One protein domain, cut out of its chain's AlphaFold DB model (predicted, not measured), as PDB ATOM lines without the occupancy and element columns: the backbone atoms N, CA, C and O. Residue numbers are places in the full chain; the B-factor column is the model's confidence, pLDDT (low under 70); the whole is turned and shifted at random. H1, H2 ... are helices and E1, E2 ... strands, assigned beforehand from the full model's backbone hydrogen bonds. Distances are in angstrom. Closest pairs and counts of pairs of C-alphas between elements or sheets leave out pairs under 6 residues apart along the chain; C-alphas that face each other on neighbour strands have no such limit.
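What this domain is: This is residues 18 to 119 of the 219 residues of an uncharacterized protein of Janthinobacterium sp. 344 (UniProt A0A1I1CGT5). Two twisted sheets of four strands each are stacked face to face as a sandwich, their strands nearly aligned, at 14 degrees to each other. The chain completes the first sheet, E1 to E4, before crossing to the second, E5 to E8, and a very short helix, H1, sits beside E7. The printed part has 102 residues, with eight named strands followed by one named helix; each sheet is antiparallel, in the orders E1 E2 E3 E4 and E5 E6 E7 E8, and the class is mostly strand. The whole is compact, with a radius of gyration of the C-alphas of 13.7 A and spans of 38 by 27 by 26 A.

How they stand to each other: E1, residues 18 to 25, E2, residues 30 to 41, E3, residues 44 to 51, and E4, residues 54 to 57, form a meander, each strand the antiparallel neighbour of the one before. Within hydrogen-bond range are N 20 and O 36 of the hairpin E1 and E2, 2.8 A, N 37 and O 48 of E2 and E3, 2.8 A, and N 49 and O 56 of E3 and E4, 2.8 A. A second meander holds E5, residues 69 to 73, E6, residues 82 to 86, E7, residues 98 to 104, and E8, residues 109 to 112. Here N 71 and O 84 of the hairpin E5 and E6 are within hydrogen-bond range at 2.9 A, as are N 83 and O 101 of E6 and E7 at 2.9 A, and N 102 and O 111 of E7 and E8 at 2.9 A. E7 is staggered: residues 98 to 101 pair with E6 and residues 101 to 104 with E8. Between the sheets, the closest C-alphas of E1 and E5 are those of Lys 24 and Leu 72, 7.2 A, and those of E3 and E8 are Ile 51 and Lys 109, 6.2 A. H1, residues 114 to 117, stands at the second sheet's level, with a height of 2.8 A; its closest C-alpha to E7 is that of Ser 117, 4.8 A from Asp 99. H1 is too short for an O i to N i+4 pair, and its one O i to N i+3 pair is within range.

Where its parts are: E1 begins at C-alpha 18, (1.001, -112.738, -61.749), and is 22.7 A long. E2 is the longest strand, 32.7 A; E3 measures 22.9 A and E7 19.1 A. H1 ends at C-alpha 117, (18.360, -100.685, -51.906).

The domain as a whole: The C-alphas farthest apart, of Thr 27 and Asp 42, are 41.9 A apart. The printed part has no cut. The links E4 to E5 and E6 to E7 are long, 11 residues each. The mean pLDDT of the printed part is 87.5; residues 26 to 29, 65, 89 and 91 to 93 are under 70.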
ATOM      1  N   ALA A  18       1.355-113.751 -60.762       77.62
ATOM      2  CA  ALA A  18       1.001-112.738 -61.749       77.62
ATOM      3  C   ALA A  18       2.274-112.253 -62.442       77.62
ATOM      4  O   ALA A  18       3.314-112.115 -61.802       77.62
ATOM      5  N   THR A  19       2.202-111.994 -63.747       84.12
ATOM      6  CA  THR A  19       3.279-111.305 -64.466       84.12
ATOM      7  C   THR A  19       2.848-109.871 -64.733       84.12
ATOM      8  O   THR A  19       1.783-109.651 -65.304       84.12
ATOM      9  N   LEU A  20       3.673-108.914 -64.326       85.62
ATOM     10  CA  LEU A  20       3.518-107.497 -64.620       85.62
ATOM     11  C   LEU A  20       4.574-107.088 -65.644       85.62
ATOM     12  O   LEU A  20       5.760-107.368 -65.471       85.62
ATOM     13  N   HIS A  21       4.127-106.422 -66.703       85.12
ATOM     14  CA  HIS A  21       4.991-105.854 -67.726       85.12
ATOM     15  C   HIS A  21       4.943-104.331 -67.624       85.12
ATOM     16  O   HIS A  21       3.902-103.722 -67.875       85.12
ATOM     17  N   LEU A  22       6.056-103.718 -67.228       83.44
ATOM     18  CA  LEU A  22       6.191-102.267 -67.093       83.44
ATOM     19  C   LEU A  22       6.912-101.704 -68.312       83.44
ATOM     20  O   LEU A  22       7.895-102.289 -68.751       83.44
ATOM     21  N   GLN A  23       6.461-100.562 -68.830       81.69
ATOM     22  CA  GLN A  23       7.040 -99.919 -70.011       81.69
ATOM     23  C   GLN A  23       7.261 -98.423 -69.764       81.69
ATOM     24  O   GLN A  23       6.376 -97.745 -69.247       81.69
ATOM     25  N   LYS A  24       8.410 -97.888 -70.201       78.94
ATOM     26  CA  LYS A  24       8.643 -96.437 -70.327       78.94
ATOM     27  C   LYS A  24       8.709 -96.062 -71.807       78.94
ATOM     28  O   LYS A  24       9.569 -96.547 -72.552       78.94
ATOM     29  N   ALA A  25       7.817 -95.166 -72.224       71.69
ATOM     30  CA  ALA A  25       7.810 -94.567 -73.554       71.69
ATOM     31  C   ALA A  25       8.010 -93.050 -73.432       71.69
ATOM     32  O   ALA A  25       7.147 -92.347 -72.924       71.69
ATOM     33  N   ALA A  26       9.154 -92.544 -73.897       65.38
ATOM     34  CA  ALA A  26       9.463 -91.108 -73.848       65.38
ATOM     35  C   ALA A  26       8.977 -90.339 -75.095       65.38
ATOM     36  O   ALA A  26       8.847 -89.125 -75.064       65.38
ATOM     37  N   THR A  27       8.740 -91.039 -76.211       68.00
ATOM     38  CA  THR A  27       8.425 -90.447 -77.535       68.00
ATOM     39  C   THR A  27       7.334 -91.232 -78.276       68.00
ATOM     40  O   THR A  27       7.293 -91.254 -79.500       68.00
ATOM     41  N   GLY A  28       6.487 -91.968 -77.550       64.44
ATOM     42  CA  GLY A  28       5.528 -92.914 -78.140       64.44
ATOM     43  C   GLY A  28       6.140 -94.256 -78.571       64.44
ATOM     44  O   GLY A  28       5.411 -95.212 -78.805       64.44
ATOM     45  N   THR A  29       7.472 -94.379 -78.602       67.56
ATOM     46  CA  THR A  29       8.178 -95.663 -78.737       67.56
ATOM     47  C   THR A  29       8.613 -96.183 -77.367       67.56
ATOM     48  O   THR A  29       9.219 -95.445 -76.583       67.56
ATOM     49  N   MET A  30       8.333 -97.459 -77.086       71.81
ATOM     50  CA  MET A  30       8.840 -98.153 -75.899       71.81
ATOM     51  C   MET A  30      10.368 -98.228 -75.974       71.81
ATOM     52  O   MET A  30      10.912 -98.831 -76.897       71.81
ATOM     53  N   ARG A  31      11.061 -97.611 -75.012       71.75
ATOM     54  CA  ARG A  31      12.531 -97.662 -74.950       71.75
ATOM     55  C   ARG A  31      13.034 -98.729 -73.989       71.75
ATOM     56  O   ARG A  31      14.096 -99.292 -74.229       71.75
ATOM     57  N   GLN A  32      12.274 -99.001 -72.932       80.25
ATOM     58  CA  GLN A  32      12.620 -99.937 -71.867       80.25
ATOM     59  C   GLN A  32      11.371-100.632 -71.347       80.25
ATOM     60  O   GLN A  32      10.300-100.018 -71.278       80.25
ATOM     61  N   ALA A  33      11.547-101.889 -70.947       85.12
ATOM     62  CA  ALA A  33      10.527-102.647 -70.254       85.12
ATOM     63  C   ALA A  33      11.123-103.571 -69.192       85.12
ATOM     64  O   ALA A  33      12.232-104.084 -69.358       85.12
ATOM     65  N   ALA A  34      10.352-103.811 -68.134       91.88
ATOM     66  CA  ALA A  34      10.663-104.775 -67.090       91.88
ATOM     67  C   ALA A  34       9.555-105.832 -67.014       91.88
ATOM     68  O   ALA A  34       8.378-105.499 -66.877       91.88
ATOM     69  N   ASP A  35       9.951-107.102 -67.091       93.12
ATOM     70  CA  ASP A  35       9.078-108.256 -66.870       93.12
ATOM     71  C   ASP A  35       9.262-108.737 -65.425       93.12
ATOM     72  O   ASP A  35      10.338-109.223 -65.062       93.12
ATOM     73  N   ILE A  36       8.214-108.634 -64.612       95.12
ATOM     74  CA  ILE A  36       8.229-109.013 -63.196       95.12
ATOM     75  C   ILE A  36       7.215-110.124 -62.969       95.12
ATOM     76  O   ILE A  36       6.078-110.031 -63.418       95.12
ATOM     77  N   ARG A  37       7.608-111.175 -62.252       94.44
ATOM     78  CA  ARG A  37       6.704-112.221 -61.765       94.44
ATOM     79  C   ARG A  37       6.545-112.095 -60.269       94.44
ATOM     80  O   ARG A  37       7.542-112.146 -59.562       94.44
ATOM     81  N   TYR A  38       5.313-112.005 -59.797       91.31
ATOM     82  CA  TYR A  38       4.987-112.108 -58.382       91.31
ATOM     83  C   TYR A  38       4.665-113.554 -58.033       91.31
ATOM     84  O   TYR A  38       4.003-114.243 -58.807       91.31
ATOM     85  N   VAL A  39       5.129-114.003 -56.872       86.38
ATOM     86  CA  VAL A  39       4.867-115.341 -56.339       86.38
ATOM     87  C   VAL A  39       4.353-115.188 -54.918       86.38
ATOM     88  O   VAL A  39       5.057-114.651 -54.062       86.38
ATOM     89  N   ASN A  40       3.130-115.661 -54.682       82.69
ATOM     90  CA  ASN A  40       2.492-115.660 -53.370       82.69
ATOM     91  C   ASN A  40       2.604-117.054 -52.739       82.69
ATOM     92  O   ASN A  40       2.158-118.033 -53.339       82.69
ATOM     93  N   HIS A  41       3.187-117.137 -51.544       77.88
ATOM     94  CA  HIS A  41       3.282-118.363 -50.748       77.88
ATOM     95  C   HIS A  41       3.239-118.001 -49.258       77.88
ATOM     96  O   HIS A  41       3.928-117.070 -48.854       77.88
ATOM     97  N   ASP A  42       2.440-118.706 -48.452       77.88
ATOM     98  CA  ASP A  42       2.314-118.499 -46.993       77.88
ATOM     99  C   ASP A  42       2.163-117.024 -46.569       77.88
ATOM    100  O   ASP A  42       2.957-116.507 -45.786       77.88
ATOM    101  N   GLU A  43       1.181-116.312 -47.138       78.50
ATOM    102  CA  GLU A  43       0.918-114.883 -46.849       78.50
ATOM    103  C   GLU A  43       2.100-113.938 -47.144       78.50
ATOM    104  O   GLU A  43       2.118-112.783 -46.711       78.50
ATOM    105  N   ARG A  44       3.089-114.416 -47.907       86.00
ATOM    106  CA  ARG A  44       4.252-113.658 -48.352       86.00
ATOM    107  C   ARG A  44       4.267-113.563 -49.872       86.00
ATOM    108  O   ARG A  44       4.263-114.569 -50.583       86.00
ATOM    109  N   GLN A  45       4.348-112.340 -50.376       90.00
ATOM    110  CA  GLN A  45       4.599-112.056 -51.777       90.00
ATOM    111  C   GLN A  45       6.092-111.813 -51.995       90.00
ATOM    112  O   GLN A  45       6.714-110.957 -51.364       90.00
ATOM    113  N   THR A  46       6.661-112.575 -52.916       92.69
ATOM    114  CA  THR A  46       8.021-112.412 -53.437       92.69
ATOM    115  C   THR A  46       7.948-112.088 -54.924       92.69
ATOM    116  O   THR A  46       6.870-112.159 -55.525       92.69
ATOM    117  N   TYR A  47       9.076-111.734 -55.534       94.81
ATOM    118  CA  TYR A  47       9.113-111.487 -56.968       94.81
ATOM    119  C   TYR A  47      10.378-112.019 -57.642       94.81
ATOM    120  O   TYR A  47      11.408-112.262 -57.010       94.81
ATOM    121  N   GLN A  48      10.282-112.182 -58.958       96.06
ATOM    122  CA  GLN A  48      11.397-112.456 -59.850       96.06
ATOM    123  C   GLN A  48      11.410-111.428 -60.979       96.06
ATOM    124  O   GLN A  48      10.366-111.122 -61.557       96.06
ATOM    125  N   LEU A  49      12.594-110.937 -61.325       96.44
ATOM    126  CA  LEU A  49      12.829-110.047 -62.454       96.44
ATOM    127  C   LEU A  49      13.427-110.838 -63.614       96.44
ATOM    128  O   LEU A  49      14.369-111.615 -63.437       96.44
ATOM    129  N   LYS A  50      12.911-110.633 -64.822       94.94
ATOM    130  CA  LYS A  50      13.517-111.212 -66.017       94.94
ATOM    131  C   LYS A  50      14.739-110.402 -66.439       94.94
ATOM    132  O   LYS A  50      14.634-109.225 -66.777       94.94
ATOM    133  N   ILE A  51      15.892-111.056 -66.489       93.19
ATOM    134  CA  ILE A  51      17.152-110.486 -66.965       93.19
ATOM    135  C   ILE A  51      17.646-111.355 -68.121       93.19
ATOM    136  O   ILE A  51      18.058-112.505 -67.947       93.19
ATOM    137  N   GLY A  52      17.557-110.820 -69.341       89.06
ATOM    138  CA  GLY A  52      17.790-111.591 -70.560       89.06
ATOM    139  C   GLY A  52      16.813-112.767 -70.671       89.06
ATOM    140  O   GLY A  52      15.608-112.575 -70.833       89.06
ATOM    141  N   LYS A  53      17.335-113.995 -70.589       90.62
ATOM    142  CA  LYS A  53      16.535-115.235 -70.621       90.62
ATOM    143  C   LYS A  53      16.252-115.818 -69.230       90.62
ATOM    144  O   LYS A  53      15.489-116.775 -69.133       90.62
ATOM    145  N   ALA A  54      16.868-115.279 -68.180       93.69
ATOM    146  CA  ALA A  54      16.777-115.813 -66.827       93.69
ATOM    147  C   ALA A  54      15.752-115.045 -65.987       93.69
ATOM    148  O   ALA A  54      15.568-113.844 -66.168       93.69
ATOM    149  N   TRP A  55      15.125-115.744 -65.043       95.06
ATOM    150  CA  TRP A  55      14.356-115.137 -63.960       95.06
ATOM    151  C   TRP A  55      15.231-115.106 -62.713       95.06
ATOM    152  O   TRP A  55      15.703-116.150 -62.266       95.06
ATOM    153  N   VAL A  56      15.472-113.911 -62.186       95.69
ATOM    154  CA  VAL A  56      16.319-113.673 -61.016       95.69
ATOM    155  C   VAL A  56      15.426-113.273 -59.854       95.69
ATOM    156  O   VAL A  56      14.625-112.351 -59.985       95.69
ATOM    157  N   SER A  57      15.537-113.973 -58.727       95.38
ATOM    158  CA  SER A  57      14.767-113.646 -57.526       95.38
ATOM    159  C   SER A  57      15.208-112.310 -56.937       95.38
ATOM    160  O   SER A  57      16.405-112.054 -56.797       95.38
ATOM    161  N   GLY A  58      14.231-111.485 -56.569       94.75
ATOM    162  CA  GLY A  58      14.460-110.305 -55.748       94.75
ATOM    163  C   GLY A  58      14.666-110.641 -54.275       94.75
ATOM    164  O   GLY A  58      14.404-111.761 -53.835       94.75
ATOM    165  N   SER A  59      15.134-109.653 -53.515       93.19
ATOM    166  CA  SER A  59      15.351-109.763 -52.071       93.19
ATOM    167  C   SER A  59      14.170-109.213 -51.259       93.19
ATOM    168  O   SER A  59      13.838-109.744 -50.197       93.19
ATOM    169  N   CYS A  60      13.483-108.200 -51.790       92.25
ATOM    170  CA  CYS A  60      12.314-107.583 -51.189       92.25
ATOM    171  C   CYS A  60      11.108-108.526 -51.258       92.25
ATOM    172  O   CYS A  60      10.784-109.126 -52.286       92.25
ATOM    173  N   SER A  61      10.436-108.656 -50.121       90.38
ATOM    174  CA  SER A  61       9.217-109.433 -49.973       90.38
ATOM    175  C   SER A  61       8.241-108.700 -49.072       90.38
ATOM    176  O   SER A  61       8.657-108.107 -48.078       90.38
ATOM    177  N   SER A  62       6.959-108.816 -49.376       86.81
ATOM    178  CA  SER A  62       5.884-108.238 -48.578       86.81
ATOM    179  C   SER A  62       5.101-109.344 -47.877       86.81
ATOM    180  O   SER A  62       4.909-110.405 -48.467       86.81
ATOM    181  N   SER A  63       4.664-109.126 -46.639       79.50
ATOM    182  CA  SER A  63       3.811-110.062 -45.894       79.50
ATOM    183  C   SER A  63       2.615-109.353 -45.259       79.50
ATOM    184  O   SER A  63       2.589-108.124 -45.146       79.50
ATOM    185  N   GLY A  64       1.608-110.127 -44.847       74.50
ATOM    186  CA  GLY A  64       0.371-109.596 -44.274       74.50
ATOM    187  C   GLY A  64      -0.539-108.980 -45.341       74.50
ATOM    188  O   GLY A  64      -0.670-109.518 -46.435       74.50
ATOM    189  N   MET A  65      -1.178-107.843 -45.042       67.25
ATOM    190  CA  MET A  65      -2.130-107.200 -45.970       67.25
ATOM    191  C   MET A  65      -1.472-106.346 -47.074       67.25
ATOM    192  O   MET A  65      -2.180-105.722 -47.862       67.25
ATOM    193  N   GLY A  66      -0.139-106.272 -47.130       74.00
ATOM    194  CA  GLY A  66       0.586-105.494 -48.140       74.00
ATOM    195  C   GLY A  66       1.059-106.325 -49.323       74.00
ATOM    196  O   GLY A  66       1.646-107.390 -49.129       74.00
ATOM    197  N   ASN A  67       0.929-105.784 -50.534       86.31
ATOM    198  CA  ASN A  67       1.559-106.331 -51.736       86.31
ATOM    199  C   ASN A  67       2.896-105.635 -52.034       86.31
ATOM    200  O   ASN A  67       3.181-104.550 -51.529       86.31
ATOM    201  N   LEU A  68       3.717-106.270 -52.867       91.12
ATOM    202  CA  LEU A  68       4.830-105.604 -53.524       91.12
ATOM    203  C   LEU A  68       4.291-104.602 -54.554       91.12
ATOM    204  O   LEU A  68       3.322-104.867 -55.266       91.12
ATOM    205  N   HIS A  69       4.981-103.478 -54.678       89.69
ATOM    206  CA  HIS A  69       4.776-102.476 -55.711       89.69
ATOM    207  C   HIS A  69       6.027-102.399 -56.581       89.69
ATOM    208  O   HIS A  69       7.130-102.663 -56.109       89.69
ATOM    209  N   ALA A  70       5.860-102.064 -57.857       93.00
ATOM    210  CA  ALA A  70       6.966-101.882 -58.786       93.00
ATOM    211  C   ALA A  70       6.776-100.592 -59.585       93.00
ATOM    212  O   ALA A  70       5.690-100.329 -60.103       93.00
ATOM    213  N   LEU A  71       7.836 -99.797 -59.671       91.88
ATOM    214  CA  LEU A  71       7.850 -98.465 -60.266       91.88
ATOM    215  C   LEU A  71       9.024 -98.357 -61.240       91.88
ATOM    216  O   LEU A  71      10.109 -98.867 -60.961       91.88
ATOM    217  N   LEU A  72       8.813 -97.667 -62.361       92.62
ATOM    218  CA  LEU A  72       9.899 -97.248 -63.245       92.62
ATOM    219  C   LEU A  72      10.230 -95.781 -62.977       92.62
ATOM    220  O   LEU A  72       9.391 -94.906 -63.196       92.62
ATOM    221  N   VAL A  73      11.449 -95.516 -62.522       91.81
ATOM    222  CA  VAL A  73      11.933 -94.189 -62.118       91.81
ATOM    223  C   VAL A  73      13.413 -94.074 -62.477       91.81
ATOM    224  O   VAL A  73      14.125 -95.060 -62.425       91.81
ATOM    225  N   ASP A  74      13.869 -92.902 -62.907       93.44
ATOM    226  CA  ASP A  74      15.281 -92.645 -63.229       93.44
ATOM    227  C   ASP A  74      16.023 -92.244 -61.942       93.44
ATOM    228  O   ASP A  74      15.980 -91.086 -61.531       93.44
ATOM    229  N   MET A  75      16.579 -93.226 -61.231       95.50
ATOM    230  CA  MET A  75      17.143 -93.064 -59.883       95.50
ATOM    231  C   MET A  75      18.628 -92.704 -59.901       95.50
ATOM    232  O   MET A  75      19.169 -92.266 -58.881       95.50
ATOM    233  N   ASN A  76      19.296 -92.897 -61.038       95.44
ATOM    234  CA  ASN A  76      20.666 -92.447 -61.271       95.44
ATOM    235  C   ASN A  76      20.790 -91.222 -62.186       95.44
ATOM    236  O   ASN A  76      21.905 -90.750 -62.407       95.44
ATOM    237  N   PHE A  77      19.659 -90.666 -62.623       93.94
ATOM    238  CA  PHE A  77      19.552 -89.441 -63.414       93.94
ATOM    239  C   PHE A  77      20.293 -89.517 -64.755       93.94
ATOM    240  O   PHE A  77      20.780 -88.503 -65.263       93.94
ATOM    241  N   ASP A  78      20.391 -90.712 -65.339       92.12
ATOM    242  CA  ASP A  78      21.101 -90.955 -66.598       92.12
ATOM    243  C   ASP A  78      20.173 -90.936 -67.834       92.12
ATOM    244  O   ASP A  78      20.620 -91.116 -68.972       92.12
ATOM    245  N   GLY A  79      18.876 -90.681 -67.630       89.69
ATOM    246  CA  GLY A  79      17.842 -90.653 -68.661       89.69
ATOM    247  C   GLY A  79      17.136 -91.996 -68.874       89.69
ATOM    248  O   GLY A  79      16.152 -92.068 -69.632       89.69
ATOM    249  N   HIS A  80      17.576 -93.065 -68.215       90.94
ATOM    250  CA  HIS A  80      17.008 -94.403 -68.312       90.94
ATOM    251  C   HIS A  80      16.021 -94.688 -67.168       90.94
ATOM    252  O   HIS A  80      16.036 -94.071 -66.117       90.94
ATOM    253  N   ALA A  81      15.021 -95.542 -67.408       92.62
ATOM    254  CA  ALA A  81      14.148 -96.020 -66.339       92.62
ATOM    255  C   ALA A  81      14.829 -97.152 -65.579       92.62
ATOM    256  O   ALA A  81      14.996 -98.251 -66.119       92.62
ATOM    257  N   ASP A  82      15.093 -96.904 -64.309       95.50
ATOM    258  CA  ASP A  82      15.433 -97.923 -63.335       95.50
ATOM    259  C   ASP A  82      14.159 -98.547 -62.766       95.50
ATOM    260  O   ASP A  82      13.067 -97.978 -62.846       95.50
ATOM    261  N   LEU A  83      14.289 -99.745 -62.208       96.94
ATOM    262  CA  LEU A  83      13.189-100.452 -61.572       96.94
ATOM    263  C   LEU A  83      13.341-100.385 -60.056       96.94
ATOM    264  O   LEU A  83      14.341-100.838 -59.499       96.94
ATOM    265  N   TRP A  84      12.302 -99.897 -59.389       96.25
ATOM    266  CA  TRP A  84      12.199 -99.889 -57.938       96.25
ATOM    267  C   TRP A  84      11.059-100.798 -57.492       96.25
ATOM    268  O   TRP A  84       9.908-100.584 -57.873       96.25
ATOM    269  N   VAL A  85      11.377-101.826 -56.708       95.50
ATOM    270  CA  VAL A  85      10.398-102.741 -56.115       95.50
ATOM    271  C   VAL A  85      10.338-102.507 -54.613       95.50
ATOM    272  O   VAL A  85      11.351-102.615 -53.925       95.50
ATOM    273  N   THR A  86       9.151-102.207 -54.096       92.62
ATOM    274  CA  THR A  86       8.930-101.915 -52.675       92.62
ATOM    275  C   THR A  86       7.907-102.862 -52.070       92.62
ATOM    276  O   THR A  86       7.001-103.324 -52.756       92.62
ATOM    277  N   GLY A  87       8.042-103.168 -50.781       87.12
ATOM    278  CA  GLY A  87       7.079-103.994 -50.042       87.12
ATOM    279  C   GLY A  87       6.160-103.202 -49.128       87.12
ATOM    280  O   GLY A  87       6.148-101.971 -49.170       87.12
ATOM    281  N   TYR A  88       5.406-103.942 -48.302       79.00
ATOM    282  CA  TYR A  88       4.453-103.417 -47.326       79.00
ATOM    283  C   TYR A  88       4.927-102.104 -46.709       79.00
ATOM    284  O   TYR A  88       6.032-101.991 -46.167       79.00
ATOM    285  N   THR A  89       4.040-101.127 -46.813       69.19
ATOM    286  CA  THR A  89       4.158 -99.851 -46.137       69.19
ATOM    287  C   THR A  89       3.411 -99.969 -44.818       69.19
ATOM    288  O   THR A  89       2.231-100.316 -44.815       69.19
ATOM    289  N   ASP A  90       4.090 -99.744 -43.697       72.81
ATOM    290  CA  ASP A  90       3.416 -99.830 -42.402       72.81
ATOM    291  C   ASP A  90       2.444 -98.670 -42.155       72.81
ATOM    292  O   ASP A  90       2.321 -97.751 -42.965       72.81
ATOM    293  N   SER A  91       1.740 -98.697 -41.020       67.81
ATOM    294  CA  SER A  91       0.771 -97.655 -40.649       67.81
ATOM    295  C   SER A  91       1.360 -96.240 -40.561       67.81
ATOM    296  O   SER A  91       0.603 -95.278 -40.486       67.81
ATOM    297  N   GLN A  92       2.688 -96.107 -40.573       66.56
ATOM    298  CA  GLN A  92       3.409 -94.836 -40.556       66.56
ATOM    299  C   GLN A  92       3.937 -94.445 -41.943       66.56
ATOM    300  O   GLN A  92       4.724 -93.509 -42.046       66.56
ATOM    301  N   GLY A  93       3.540 -95.143 -43.011       68.19
ATOM    302  CA  GLY A  93       4.007 -94.827 -44.360       68.19
ATOM    303  C   GLY A  93       5.415 -95.351 -44.666       68.19
ATOM    304  O   GLY A  93       5.979 -94.979 -45.692       68.19
ATOM    305  N   ARG A  94       6.005 -96.204 -43.813       74.31
ATOM    306  CA  ARG A  94       7.398 -96.653 -43.979       74.31
ATOM    307  C   ARG A  94       7.503 -97.888 -44.851       74.31
ATOM    308  O   ARG A  94       6.878 -98.911 -44.560       74.31
ATOM    309  N   ILE A  95       8.376 -97.822 -45.847       80.12
ATOM    310  CA  ILE A  95       8.679 -98.926 -46.756       80.12
ATOM    311  C   ILE A  95       9.530 -99.966 -46.015       80.12
ATOM    312  O   ILE A  95      10.642 -99.674 -45.575       80.12
ATOM    313  N   ARG A  96       9.018-101.195 -45.867       82.81
ATOM    314  CA  ARG A  96       9.702-102.262 -45.108       82.81
ATOM    315  C   ARG A  96      10.725-103.066 -45.904       82.81
ATOM    316  O   ARG A  96      11.566-103.728 -45.302       82.81
ATOM    317  N   CYS A  97      10.681-102.998 -47.230       89.19
ATOM    318  CA  CYS A  97      11.763-103.471 -48.086       89.19
ATOM    319  C   CYS A  97      11.810-102.670 -49.383       89.19
ATOM    320  O   CYS A  97      10.777-102.205 -49.867       89.19
ATOM    321  N   SER A  98      13.014-102.530 -49.924       93.62
ATOM    322  CA  SER A  98      13.320-101.735 -51.105       93.62
ATOM    323  C   SER A  98      14.380-102.483 -51.906       93.62
ATOM    324  O   SER A  98      15.468-102.728 -51.396       93.62
ATOM    325  N   ASP A  99      14.056-102.870 -53.134       97.31
ATOM    326  CA  ASP A  99      15.020-103.371 -54.108       97.31
ATOM    327  C   ASP A  99      15.092-102.397 -55.279       97.31
ATOM    328  O   ASP A  99      14.099-102.151 -55.967       97.31
ATOM    329  N   VAL A 100      16.287-101.890 -55.543       97.56
ATOM    330  CA  VAL A 100      16.574-101.012 -56.670       97.56
ATOM    331  C   VAL A 100      17.415-101.756 -57.697       97.56
ATOM    332  O   VAL A 100      18.468-102.317 -57.389       97.56
ATOM    333  N   TRP A 101      16.964-101.711 -58.946       97.69
ATOM    334  CA  TRP A 101      17.657-102.246 -60.104       97.69
ATOM    335  C   TRP A 101      17.917-101.130 -61.105       97.69
ATOM    336  O   TRP A 101      16.977-100.618 -61.712       97.69
ATOM    337  N   LEU A 102      19.185-100.790 -61.311       96.56
ATOM    338  CA  LEU A 102      19.563 -99.775 -62.287       96.56
ATOM    339  C   LEU A 102      19.631-100.371 -63.688       96.56
ATOM    340  O   LEU A 102      20.055-101.520 -63.863       96.56
ATOM    341  N   TRP A 103      19.222 -99.601 -64.688       95.19
ATOM    342  CA  TRP A 103      19.370 -99.983 -66.082       95.19
ATOM    343  C   TRP A 103      20.806 -99.747 -66.560       95.19
ATOM    344  O   TRP A 103      21.275 -98.623 -66.674       95.19
ATOM    345  N   ASP A 104      21.502-100.820 -66.923       93.31
ATOM    346  CA  ASP A 104      22.784-100.726 -67.613       93.31
ATOM    347  C   ASP A 104      22.533-100.537 -69.115       93.31
ATOM    348  O   ASP A 104      22.153-101.475 -69.825       93.31
ATOM    349  N   ALA A 105      22.749 -99.317 -69.612       90.19
ATOM    350  CA  ALA A 105      22.549 -98.978 -71.018       90.19
ATOM    351  C   ALA A 105      23.505 -99.714 -71.970       90.19
ATOM    352  O   ALA A 105      23.115-100.027 -73.100       90.19
ATOM    353  N   GLN A 106      24.727-100.025 -71.527       91.06
ATOM    354  CA  GLN A 106      25.712-100.730 -72.346       91.06
ATOM    355  C   GLN A 106      25.373-102.217 -72.435       91.06
ATOM    356  O   GLN A 106      25.304-102.780 -73.530       91.06
ATOM    357  N   ALA A 107      25.105-102.849 -71.292       92.44
ATOM    358  CA  ALA A 107      24.763-104.268 -71.228       92.44
ATOM    359  C   ALA A 107      23.288-104.561 -71.557       92.44
ATOM    360  O   ALA A 107      22.921-105.728 -71.710       92.44
ATOM    361  N   LYS A 108      22.451-103.521 -71.674       91.19
ATOM    362  CA  LYS A 108      21.005-103.584 -71.943       91.19
ATOM    363  C   LYS A 108      20.264-104.506 -70.976       91.19
ATOM    364  O   LYS A 108      19.484-105.369 -71.390       91.19
ATOM    365  N   LYS A 109      20.544-104.356 -69.683       93.31
ATOM    366  CA  LYS A 109      19.958-105.192 -68.632       93.31
ATOM    367  C   LYS A 109      19.822-104.427 -67.323       93.31
ATOM    368  O   LYS A 109      20.574-103.499 -67.062       93.31
ATOM    369  N   TYR A 110      18.914-104.889 -66.475       95.88
ATOM    370  CA  TYR A 110      18.836-104.441 -65.092       95.88
ATOM    371  C   TYR A 110      19.946-105.070 -64.241       95.88
ATOM    372  O   TYR A 110      20.235-106.263 -64.372       95.88
ATOM    373  N   SER A 111      20.535-104.273 -63.351       95.56
ATOM    374  CA  SER A 111      21.563-104.682 -62.392       95.56
ATOM    375  C   SER A 111      21.164-104.246 -60.985       95.56
ATOM    376  O   SER A 111      20.827-103.086 -60.762       95.56
ATOM    377  N   PHE A 112      21.200-105.173 -60.026       96.88
ATOM    378  CA  PHE A 112      20.826-104.885 -58.642       96.88
ATOM    379  C   PHE A 112      21.784-103.868 -58.013       96.88
ATOM    380  O   PHE A 112      23.001-104.070 -58.021       96.88
ATOM    381  N   ASN A 113      21.243-102.802 -57.428       97.44
ATOM    382  CA  ASN A 113      22.019-101.778 -56.745       97.44
ATOM    383  C   ASN A 113      21.847-101.905 -55.233       97.44
ATOM    384  O   ASN A 113      20.905-101.388 -54.632       97.44
ATOM    385  N   LYS A 114      22.797-102.606 -54.612       95.81
ATOM    386  CA  LYS A 114      22.801-102.835 -53.167       95.81
ATOM    387  C   LYS A 114      22.844-101.532 -52.344       95.81
ATOM    388  O   LYS A 114      22.078-101.466 -51.389       95.81
ATOM    389  N   PRO A 115      23.677-100.518 -52.669       95.75
ATOM    390  CA  PRO A 115      23.712 -99.272 -51.902       95.75
ATOM    391  C   PRO A 115      22.364 -98.552 -51.836       95.75
ATOM    392  O   PRO A 115      21.897 -98.251 -50.744       95.75
ATOM    393  N   LEU A 116      21.705 -98.340 -52.979       96.25
ATOM    394  CA  LEU A 116      20.431 -97.621 -53.042       96.25
ATOM    395  C   LEU A 116      19.296 -98.436 -52.392       96.25
ATOM    396  O   LEU A 116      18.472 -97.887 -51.668       96.25
ATOM    397  N   SER A 117      19.311 -99.764 -52.560       96.25
ATOM    398  CA  SER A 117      18.360-100.685 -51.906       96.25
ATOM    399  C   SER A 117      18.473-100.690 -50.375       96.25
ATOM    400  O   SER A 117      17.506-100.980 -49.677       96.25
ATOM    401  N   ALA A 118      19.659-100.386 -49.835       94.25
ATOM    402  CA  ALA A 118      19.911-100.394 -48.397       94.25
ATOM    403  C   ALA A 118      19.419 -99.128 -47.675       94.25
ATOM    404  O   ALA A 118      19.416 -99.112 -46.444       94.25
ATOM    405  N   ILE A 119      19.017 -98.082 -48.405       94.50
ATOM    406  CA  ILE A 119      18.561 -96.818 -47.820       94.50
ATOM    407  C   ILE A 119      17.136 -96.993 -47.273       94.50
ATOM    408  O   ILE A 119      16.207 -97.258 -48.044       94.50
TER     409      ILE A 119